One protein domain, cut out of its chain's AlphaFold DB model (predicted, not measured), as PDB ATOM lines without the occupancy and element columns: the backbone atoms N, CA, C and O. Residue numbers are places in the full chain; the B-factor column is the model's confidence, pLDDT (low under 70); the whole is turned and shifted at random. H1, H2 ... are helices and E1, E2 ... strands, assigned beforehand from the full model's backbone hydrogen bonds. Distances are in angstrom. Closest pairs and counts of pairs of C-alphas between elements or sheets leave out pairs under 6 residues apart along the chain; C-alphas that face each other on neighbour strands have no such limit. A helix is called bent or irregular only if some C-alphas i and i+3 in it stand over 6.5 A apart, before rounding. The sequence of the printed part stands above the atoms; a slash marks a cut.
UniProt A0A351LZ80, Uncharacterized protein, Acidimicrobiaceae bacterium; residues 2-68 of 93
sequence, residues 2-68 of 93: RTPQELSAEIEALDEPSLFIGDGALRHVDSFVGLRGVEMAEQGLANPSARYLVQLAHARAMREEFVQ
ATOM      1  N   ARG A   2       8.188  44.742 116.763       82.94
ATOM      2  CA  ARG A   2       9.258  44.523 117.736       82.94
ATOM      3  C   ARG A   2      10.610  44.922 117.144       82.94
ATOM      4  O   ARG A   2      10.858  44.674 115.963       82.94
ATOM      5  N   THR A   3      11.456  45.538 117.951       93.06
ATOM      6  CA  THR A   3      12.845  45.864 117.622       93.06
ATOM      7  C   THR A   3      13.763  44.650 117.818       93.06
ATOM      8  O   THR A   3      13.428  43.736 118.574       93.06
ATOM      9  N   PRO A   4      14.944  44.615 117.179       93.94
ATOM     10  CA  PRO A   4      15.931  43.568 117.434       93.94
ATOM     11  C   PRO A   4      16.309  43.442 118.917       93.94
ATOM     12  O   PRO A   4      16.411  42.330 119.414       93.94
ATOM     13  N   GLN A   5      16.435  44.559 119.642       94.12
ATOM     14  CA  GLN A   5      16.781  44.572 121.068       94.12
ATOM     15  C   GLN A   5      15.697  43.936 121.945       94.12
ATOM     16  O   GLN A   5      16.005  43.158 122.843       94.12
ATOM     17  N   GLU A   6      14.427  44.246 121.674       95.12
ATOM     18  CA  GLU A   6      13.305  43.608 122.368       95.12
ATOM     19  C   GLU A   6      13.275  42.099 122.088       95.12
ATOM     20  O   GLU A   6      13.009  41.315 122.993       95.12
ATOM     21  N   LEU A   7      13.594  41.671 120.857       93.62
ATOM     22  CA  LEU A   7      13.698  40.249 120.530       93.62
ATOM     23  C   LEU A   7      14.853  39.572 121.283       93.62
ATOM     24  O   LEU A   7      14.664  38.474 121.798       93.62
ATOM     25  N   SER A   8      16.018  40.213 121.384       93.88
ATOM     26  CA  SER A   8      17.162  39.677 122.135       93.88
ATOM     27  C   SER A   8      16.826  39.423 123.600       93.88
ATOM     28  O   SER A   8      17.140  38.355 124.117       93.88
ATOM     29  N   ALA A   9      16.148  40.374 124.252       94.44
ATOM     30  CA  ALA A   9      15.748  40.241 125.651       94.44
ATOM     31  C   ALA A   9      14.775  39.072 125.868       94.44
ATOM     32  O   ALA A   9      14.874  38.353 126.859       94.44
ATOM     33  N   GLU A  10      13.847  38.854 124.934       94.00
ATOM     34  CA  GLU A  10      12.925  37.720 125.000       94.00
ATOM     35  C   GLU A  10      13.626  36.374 124.812       94.00
ATOM     36  O   GLU A  10      13.300  35.415 125.506       94.00
ATOM     37  N   ILE A  11      14.595  36.302 123.898       94.44
ATOM     38  CA  ILE A  11      15.365  35.078 123.653       94.44
ATOM     39  C   ILE A  11      16.266  34.755 124.848       94.44
ATOM     40  O   ILE A  11      16.350  33.599 125.250       94.44
ATOM     41  N   GLU A  12      16.883  35.763 125.467       94.38
ATOM     42  CA  GLU A  12      17.645  35.576 126.705       94.38
ATOM     43  C   GLU A  12      16.755  35.101 127.863       94.38
ATOM     44  O   GLU A  12      17.162  34.235 128.632       94.38
ATOM     45  N   ALA A  13      15.529  35.624 127.966       95.19
ATOM     46  CA  ALA A  13      14.568  35.192 128.979       95.19
ATOM     47  C   ALA A  13      14.035  33.768 128.746       95.19
ATOM     48  O   ALA A  13      13.654  33.108 129.712       95.19
ATOM     49  N   LEU A  14      13.988  33.307 127.491       94.19
ATOM     50  CA  LEU A  14      13.594  31.942 127.149       94.19
ATOM     51  C   LEU A  14      14.642  30.916 127.617       94.19
ATOM     52  O   LEU A  14      14.260  29.827 128.028       94.19
ATOM     53  N   ASP A  15      15.932  31.276 127.584       92.12
ATOM     54  CA  ASP A  15      17.081  30.435 127.982       92.12
ATOM     55  C   ASP A  15      17.101  29.047 127.302       92.12
ATOM     56  O   ASP A  15      17.565  28.049 127.855       92.12
ATOM     57  N   GLU A  16      16.595  28.977 126.066       95.38
ATOM     58  CA  GLU A  16      16.580  27.761 125.251       95.38
ATOM     59  C   GLU A  16      17.556  27.862 124.069       95.38
ATOM     60  O   GLU A  16      17.661  28.920 123.431       95.38
ATOM     61  N   PRO A  17      18.235  26.753 123.706       94.81
ATOM     62  CA  PRO A  17      19.033  26.693 122.490       94.81
ATOM     63  C   PRO A  17      18.209  27.106 121.268       94.81
ATOM     64  O   PRO A  17      17.171  26.510 120.976       94.81
ATOM     65  N   SER A  18      18.682  28.117 120.547       93.62
ATOM     66  CA  SER A  18      17.917  28.767 119.483       93.62
ATOM     67  C   SER A  18      18.753  28.911 118.216       93.62
ATOM     68  O   SER A  18      19.886  29.382 118.263       93.62
ATOM     69  N   LEU A  19      18.176  28.555 117.067       91.81
ATOM     70  CA  LEU A  19      18.782  28.773 115.752       91.81
ATOM     71  C   LEU A  19      18.065  29.914 115.034       91.81
ATOM     72  O   LEU A  19      16.864  29.841 114.770       91.81
ATOM     73  N   PHE A  20      18.806  30.957 114.680       92.19
ATOM     74  CA  PHE A  20      18.273  32.096 113.944       92.19
ATOM     75  C   PHE A  20      18.431  31.887 112.444       92.19
ATOM     76  O   PHE A  20      19.534  31.677 111.946       92.19
ATOM     77  N   ILE A  21      17.317  31.979 111.717       91.50
ATOM     78  CA  ILE A  21      17.254  31.791 110.265       91.50
ATOM     79  C   ILE A  21      16.759  33.083 109.608       91.50
ATOM     80  O   ILE A  21      15.845  33.735 110.115       91.50
ATOM     81  N   GLY A  22      17.332  33.422 108.452       90.50
ATOM     82  CA  GLY A  22      16.959  34.592 107.662       90.50
ATOM     83  C   GLY A  22      17.974  35.735 107.721       90.50
ATOM     84  O   GLY A  22      18.851  35.798 108.584       90.50
ATOM     85  N   ASP A  23      17.848  36.668 106.782       90.31
ATOM     86  CA  ASP A  23      18.746  37.817 106.634       90.31
ATOM     87  C   ASP A  23      18.594  38.867 107.749       90.31
ATOM     88  O   ASP A  23      19.505  39.663 107.970       90.31
ATOM     89  N   GLY A  24      17.482  38.856 108.490       90.88
ATOM     90  CA  GLY A  24      17.244  39.763 109.617       90.88
ATOM     91  C   GLY A  24      18.269  39.609 110.744       90.88
ATOM     92  O   GLY A  24      18.752  40.610 111.272       90.88
ATOM     93  N   ALA A  25      18.656  38.372 111.068       87.56
ATOM     94  CA  ALA A  25      19.674  38.093 112.079       87.56
ATOM     95  C   ALA A  25      21.069  38.560 111.634       87.56
ATOM     96  O   ALA A  25      21.820  39.119 112.428       87.56
ATOM     97  N   LEU A  26      21.377  38.412 110.340       86.06
ATOM     98  CA  LEU A  26      22.619  38.910 109.743       86.06
ATOM     99  C   LEU A  26      22.655  40.444 109.726       86.06
ATOM    100  O   LEU A  26      23.674  41.050 110.047       86.06
ATOM    101  N   ARG A  27      21.532  41.084 109.380       89.75
ATOM    102  CA  ARG A  27      21.395  42.546 109.319       89.75
ATOM    103  C   ARG A  27      21.518  43.211 110.688       89.75
ATOM    104  O   ARG A  27      22.006  44.333 110.774       89.75
ATOM    105  N   HIS A  28      21.047  42.544 111.736       91.94
ATOM    106  CA  HIS A  28      21.018  43.068 113.101       91.94
ATOM    107  C   HIS A  28      21.943  42.289 114.041       91.94
ATOM    108  O   HIS A  28      21.669  42.217 115.236       91.94
ATOM    109  N   VAL A  29      23.037  41.727 113.513       88.81
ATOM    110  CA  VAL A  29      23.958  40.850 114.254       88.81
ATOM    111  C   VAL A  29      24.413  41.461 115.579       88.81
ATOM    112  O   VAL A  29      24.372  40.781 116.599       88.81
ATOM    113  N   ASP A  30      24.720  42.761 115.595       91.94
ATOM    114  CA  ASP A  30      25.169  43.490 116.788       91.94
ATOM    115  C   ASP A  30      24.160  43.442 117.942       91.94
ATOM    116  O   ASP A  30      24.545  43.505 119.105       91.94
ATOM    117  N   SER A  31      22.864  43.306 117.642       93.25
ATOM    118  CA  SER A  31      21.815  43.195 118.664       93.25
ATOM    119  C   SER A  31      21.771  41.819 119.329       93.25
ATOM    120  O   SER A  31      21.170  41.686 120.391       93.25
ATOM    121  N   PHE A  32      22.395  40.809 118.725       91.25
ATOM    122  CA  PHE A  32      22.371  39.419 119.182       91.25
ATOM    123  C   PHE A  32      23.738  38.925 119.681       91.25
ATOM    124  O   PHE A  32      23.844  37.808 120.187       91.25
ATOM    125  N   VAL A  33      24.790  39.743 119.559       89.50
ATOM    126  CA  VAL A  33      26.126  39.426 120.079       89.50
ATOM    127  C   VAL A  33      26.053  39.176 121.586       89.50
ATOM    128  O   VAL A  33      25.551  40.001 122.343       89.50
ATOM    129  N   GLY A  34      26.599  38.042 122.029       88.00
ATOM    130  CA  GLY A  34      26.688  37.688 123.447       88.00
ATOM    131  C   GLY A  34      25.485  36.922 124.000       88.00
ATOM    132  O   GLY A  34      25.560  36.460 125.140       88.00
ATOM    133  N   LEU A  35      24.426  36.712 123.208       92.50
ATOM    134  CA  LEU A  35      23.344  35.807 123.592       92.50
ATOM    135  C   LEU A  35      23.875  34.375 123.736       92.50
ATOM    136  O   LEU A  35      24.534  33.835 122.844       92.50
ATOM    137  N   ARG A  36      23.600  33.756 124.885       91.88
ATOM    138  CA  ARG A  36      24.010  32.377 125.174       91.88
ATOM    139  C   ARG A  36      23.069  31.400 124.474       91.88
ATOM    140  O   ARG A  36      21.869  31.623 124.432       91.88
ATOM    141  N   GLY A  37      23.623  30.317 123.930       91.38
ATOM    142  CA  GLY A  37      22.827  29.259 123.296       91.38
ATOM    143  C   GLY A  37      22.183  29.642 121.959       91.38
ATOM    144  O   GLY A  37      21.372  28.872 121.451       91.38
ATOM    145  N   VAL A  38      22.540  30.792 121.378       93.31
ATOM    146  CA  VAL A  38      22.047  31.219 120.064       93.31
ATOM    147  C   VAL A  38      23.069  30.884 118.984       93.31
ATOM    148  O   VAL A  38      24.230  31.284 119.062       93.31
ATOM    149  N   GLU A  39      22.617  30.182 117.953       91.38
ATOM    150  CA  GLU A  39      23.368  29.922 116.730       91.38
ATOM    151  C   GLU A  39      22.767  30.721 115.568       91.38
ATOM    152  O   GLU A  39      21.548  30.828 115.423       91.38
ATOM    153  N   MET A  40      23.629  31.283 114.721       88.38
ATOM    154  CA  MET A  40      23.219  31.947 113.484       88.38
ATOM    155  C   MET A  40      23.315  30.954 112.331       88.38
ATOM    156  O   MET A  40      24.370  30.359 112.120       88.38
ATOM    157  N   ALA A  41      22.241  30.798 111.559       85.31
ATOM    158  CA  ALA A  41      22.261  29.945 110.382       85.31
ATOM    159  C   ALA A  41      23.228  30.471 109.307       85.31
ATOM    160  O   ALA A  41      23.461  31.675 109.171       85.31
ATOM    161  N   GLU A  42      23.759  29.552 108.500       85.00
ATOM    162  CA  GLU A  42      24.646  29.884 107.384       85.00
ATOM    163  C   GLU A  42      23.980  30.827 106.372       85.00
ATOM    164  O   GLU A  42      22.762  30.811 106.176       85.00
ATOM    165  N   GLN A  43      24.790  31.593 105.630       82.69
ATOM    166  CA  GLN A  43      24.284  32.531 104.617       82.69
ATOM    167  C   GLN A  43      23.391  31.870 103.552       82.69
ATOM    168  O   GLN A  43      22.495  32.521 103.014       82.69
ATOM    169  N   GLY A  44      23.574  30.572 103.282       86.12
ATOM    170  CA  GLY A  44      22.705  29.802 102.384       86.12
ATOM    171  C   GLY A  44      21.244  29.696 102.849       86.12
ATOM    172  O   GLY A  44      20.376  29.340 102.054       86.12
ATOM    173  N   LEU A  45      20.960  30.031 104.111       86.31
ATOM    174  CA  LEU A  45      19.635  30.034 104.734       86.31
ATOM    175  C   LEU A  45      19.121  31.453 105.030       86.31
ATOM    176  O   LEU A  45      18.136  31.620 105.748       86.31
ATOM    177  N   ALA A  46      19.750  32.486 104.459       88.50
ATOM    178  CA  ALA A  46      19.319  33.874 104.632       88.50
ATOM    179  C   ALA A  46      17.961  34.178 103.969       88.50
ATOM    180  O   ALA A  46      17.303  35.147 104.337       88.50
ATOM    181  N   ASN A  47      17.524  33.355 103.010       89.50
ATOM    182  CA  ASN A  47      16.286  33.558 102.260       89.50
ATOM    183  C   ASN A  47      15.388  32.313 102.304       89.50
ATOM    184  O   ASN A  47      15.900  31.188 102.353       89.50
ATOM    185  N   PRO A  48      14.054  32.475 102.216       91.44
ATOM    186  CA  PRO A  48      13.139  31.348 102.086       91.44
ATOM    187  C   PRO A  48      13.467  30.481 100.863       91.44
ATOM    188  O   PRO A  48      13.753  30.988  99.780       91.44
ATOM    189  N   SER A  49      13.368  29.159 101.018       91.00
ATOM    190  CA  SER A  49      13.555  28.209  99.917       91.00
ATOM    191  C   SER A  49      12.227  27.593  99.493       91.00
ATOM    192  O   SER A  49      11.505  27.036 100.321       91.00
ATOM    193  N   ALA A  50      11.957  27.587  98.185       95.00
ATOM    194  CA  ALA A  50      10.801  26.897  97.612       95.00
ATOM    195  C   ALA A  50      10.766  25.404  97.984       95.00
ATOM    196  O   ALA A  50       9.700  24.862  98.258       95.00
ATOM    197  N   ARG A  51      11.933  24.749  98.078       94.94
ATOM    198  CA  ARG A  51      12.036  23.339  98.488       94.94
ATOM    199  C   ARG A  51      11.451  23.111  99.882       94.94
ATOM    200  O   ARG A  51      10.658  22.192 100.067       94.94
ATOM    201  N   TYR A  52      11.828  23.949 100.849       92.50
ATOM    202  CA  TYR A  52      11.313  23.848 102.217       92.50
ATOM    203  C   TYR A  52       9.830  24.211 102.291       92.50
ATOM    204  O   TYR A  52       9.080  23.544 103.000       92.50
ATOM    205  N   LEU A  53       9.382  25.202 101.514       94.12
ATOM    206  CA  LEU A  53       7.961  25.553 101.432       94.12
ATOM    207  C   LEU A  53       7.111  24.383 100.925       94.12
ATOM    208  O   LEU A  53       6.102  24.059 101.544       94.12
ATOM    209  N   VAL A  54       7.538  23.706  99.856       96.81
ATOM    210  CA  VAL A  54       6.846  22.514  99.334       96.81
ATOM    211  C   VAL A  54       6.815  21.398 100.377       96.81
ATOM    212  O   VAL A  54       5.771  20.785 100.585       96.81
ATOM    213  N   GLN A  55       7.929  21.159 101.074       96.31
ATOM    214  CA  GLN A  55       8.000  20.138 102.120       96.31
ATOM    215  C   GLN A  55       7.019  20.417 103.272       96.31
ATOM    216  O   GLN A  55       6.322  19.506 103.713       96.31
ATOM    217  N   LEU A  56       6.920  21.672 103.727       94.06
ATOM    218  CA  LEU A  56       5.957  22.088 104.753       94.06
ATOM    219  C   LEU A  56       4.506  21.996 104.258       94.06
ATOM    220  O   LEU A  56       3.615  21.594 105.007       94.06
ATOM    221  N   ALA A  57       4.262  22.350 102.996       96.38
ATOM    222  CA  ALA A  57       2.934  22.329 102.392       96.38
ATOM    223  C   ALA A  57       2.429  20.909 102.097       96.38
ATOM    224  O   ALA A  57       1.220  20.696 102.058       96.38
ATOM    225  N   HIS A  58       3.323  19.932 101.921       96.88
ATOM    226  CA  HIS A  58       2.966  18.581 101.488       96.88
ATOM    227  C   HIS A  58       1.901  17.923 102.378       96.88
ATOM    228  O   HIS A  58       0.880  17.451 101.882       96.88
ATOM    229  N   ALA A  59       2.091  17.956 103.699       95.44
ATOM    230  CA  ALA A  59       1.144  17.353 104.636       95.44
ATOM    231  C   ALA A  59      -0.227  18.054 104.626       95.44
ATOM    232  O   ALA A  59      -1.245  17.395 104.815       95.44
ATOM    233  N   ARG A  60      -0.255  19.375 104.399       96.31
ATOM    234  CA  ARG A  60      -1.493  20.160 104.269       96.31
ATOM    235  C   ARG A  60      -2.234  19.789 102.988       96.31
ATOM    236  O   ARG A  60      -3.422  19.495 103.024       96.31
ATOM    237  N   ALA A  61      -1.505  19.685 101.878       96.69
ATOM    238  CA  ALA A  61      -2.063  19.279 100.592       96.69
ATOM    239  C   ALA A  61      -2.698  17.879 100.642       96.69
ATOM    240  O   ALA A  61      -3.784  17.691 100.105       96.69
ATOM    241  N   MET A  62      -2.076  16.917 101.339       97.44
ATOM    242  CA  MET A  62      -2.650  15.575 101.533       97.44
ATOM    243  C   MET A  62      -3.962  15.565 102.331       97.44
ATOM    244  O   MET A  62      -4.730  14.615 102.215       97.44
ATOM    245  N   ARG A  63      -4.206  16.593 103.150       97.81
ATOM    246  CA  ARG A  63      -5.451  16.781 103.910       97.81
ATOM    247  C   ARG A  63      -6.433  17.724 103.213       97.81
ATOM    248  O   ARG A  63      -7.390  18.156 103.840       97.81
ATOM    249  N   GLU A  64      -6.172  18.062 101.950       97.12
ATOM    250  CA  GLU A  64      -6.963  19.016 101.164       97.12
ATOM    251  C   GLU A  64      -7.072  20.406 101.821       97.12
ATOM    252  O   GLU A  64      -8.010  21.163 101.592       97.12
ATOM    253  N   GLU A  65      -6.068  20.777 102.622       97.19
ATOM    254  CA  GLU A  65      -5.964  22.085 103.273       97.19
ATOM    255  C   GLU A  65      -5.346  23.111 102.310       97.19
ATOM    256  O   GLU A  65      -4.212  23.571 102.486       97.19
ATOM    257  N   PHE A  66      -6.083  23.447 101.256       95.88
ATOM    258  CA  PHE A  66      -5.748  24.507 100.309       95.88
ATOM    259  C   PHE A  66      -6.995  25.303  99.919       95.88
ATOM    260  O   PHE A  66      -8.122  24.832 100.040       95.88
ATOM    261  N   VAL A  67      -6.771  26.529  99.458       96.56
ATOM    262  CA  VAL A  67      -7.827  27.461  99.046       96.56
ATOM    263  C   VAL A  67      -7.838  27.619  97.530       96.56
ATOM    264  O   VAL A  67      -6.878  27.247  96.847       96.56
ATOM    265  N   GLN A  68      -8.915  28.180  96.991       97.31
ATOM    266  CA  GLN A  68      -8.962  28.555  95.585       97.31
ATOM    267  C   GLN A  68      -7.949  29.676  95.297       97.31
ATOM    268  O   GLN A  68      -7.671  30.500  96.169       97.31
TER     269      GLN A  68
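This is residues 2 to 68 of the 93 residues of an uncharacterized protein of Acidimicrobiaceae bacterium (UniProt A0A351LZ80). A small loose head holds helix H1, short helix H2 and two short parallel strands, E1 and E2; from it an arm with H3 sticks out, free at residues 49 to 56 and 58 to 64. The printed part has 67 residues, with three named helices and two named strands in the order H1, E1, H2, E2, H3; the class is mostly helix, as helices hold 29 and strands 6 of the 35 residues in named elements. The whole is loose, radius of gyration of the C-alphas 15.6 A, spanning 44 by 25 by 21 A.

H1, residues 4 to 14, begins at C-alpha (15.931, 43.568, 117.434) and measures 15.3 A. E1 is residues 18 to 20, H2 23 to 27, E2 38 to 40. H3, residues 50 to 62, measures 18.0 A and ends at C-alpha (-2.650, 15.575, 101.533); it is only just irregular, C-alphas 56 and 59 being 6.8 A apart.

E1 and E2 are parallel at 25 degrees, with N 20 and O 39 2.8 A apart. E1, H2, E2 form a strand-helix-strand unit, parallel neighbour strands with a helix between, its crossover right-handed. The closest C-alphas of H2 and E2, Ala 25 and Met 40, are 7.2 A apart; those of H1 and E1, Ile 11 and Ser 18, 8.0 A. H3 touches no helix and is apart from E1. Each O i to N i+4 pair is within hydrogen-bond range in H1 and H2, 7 of 9 in H3.

The farthest C-alphas, Gly 34 and Gln 68, are 46.2 A apart. The printed part has no cut, no link is long, and no printed residue has pLDDT under 70.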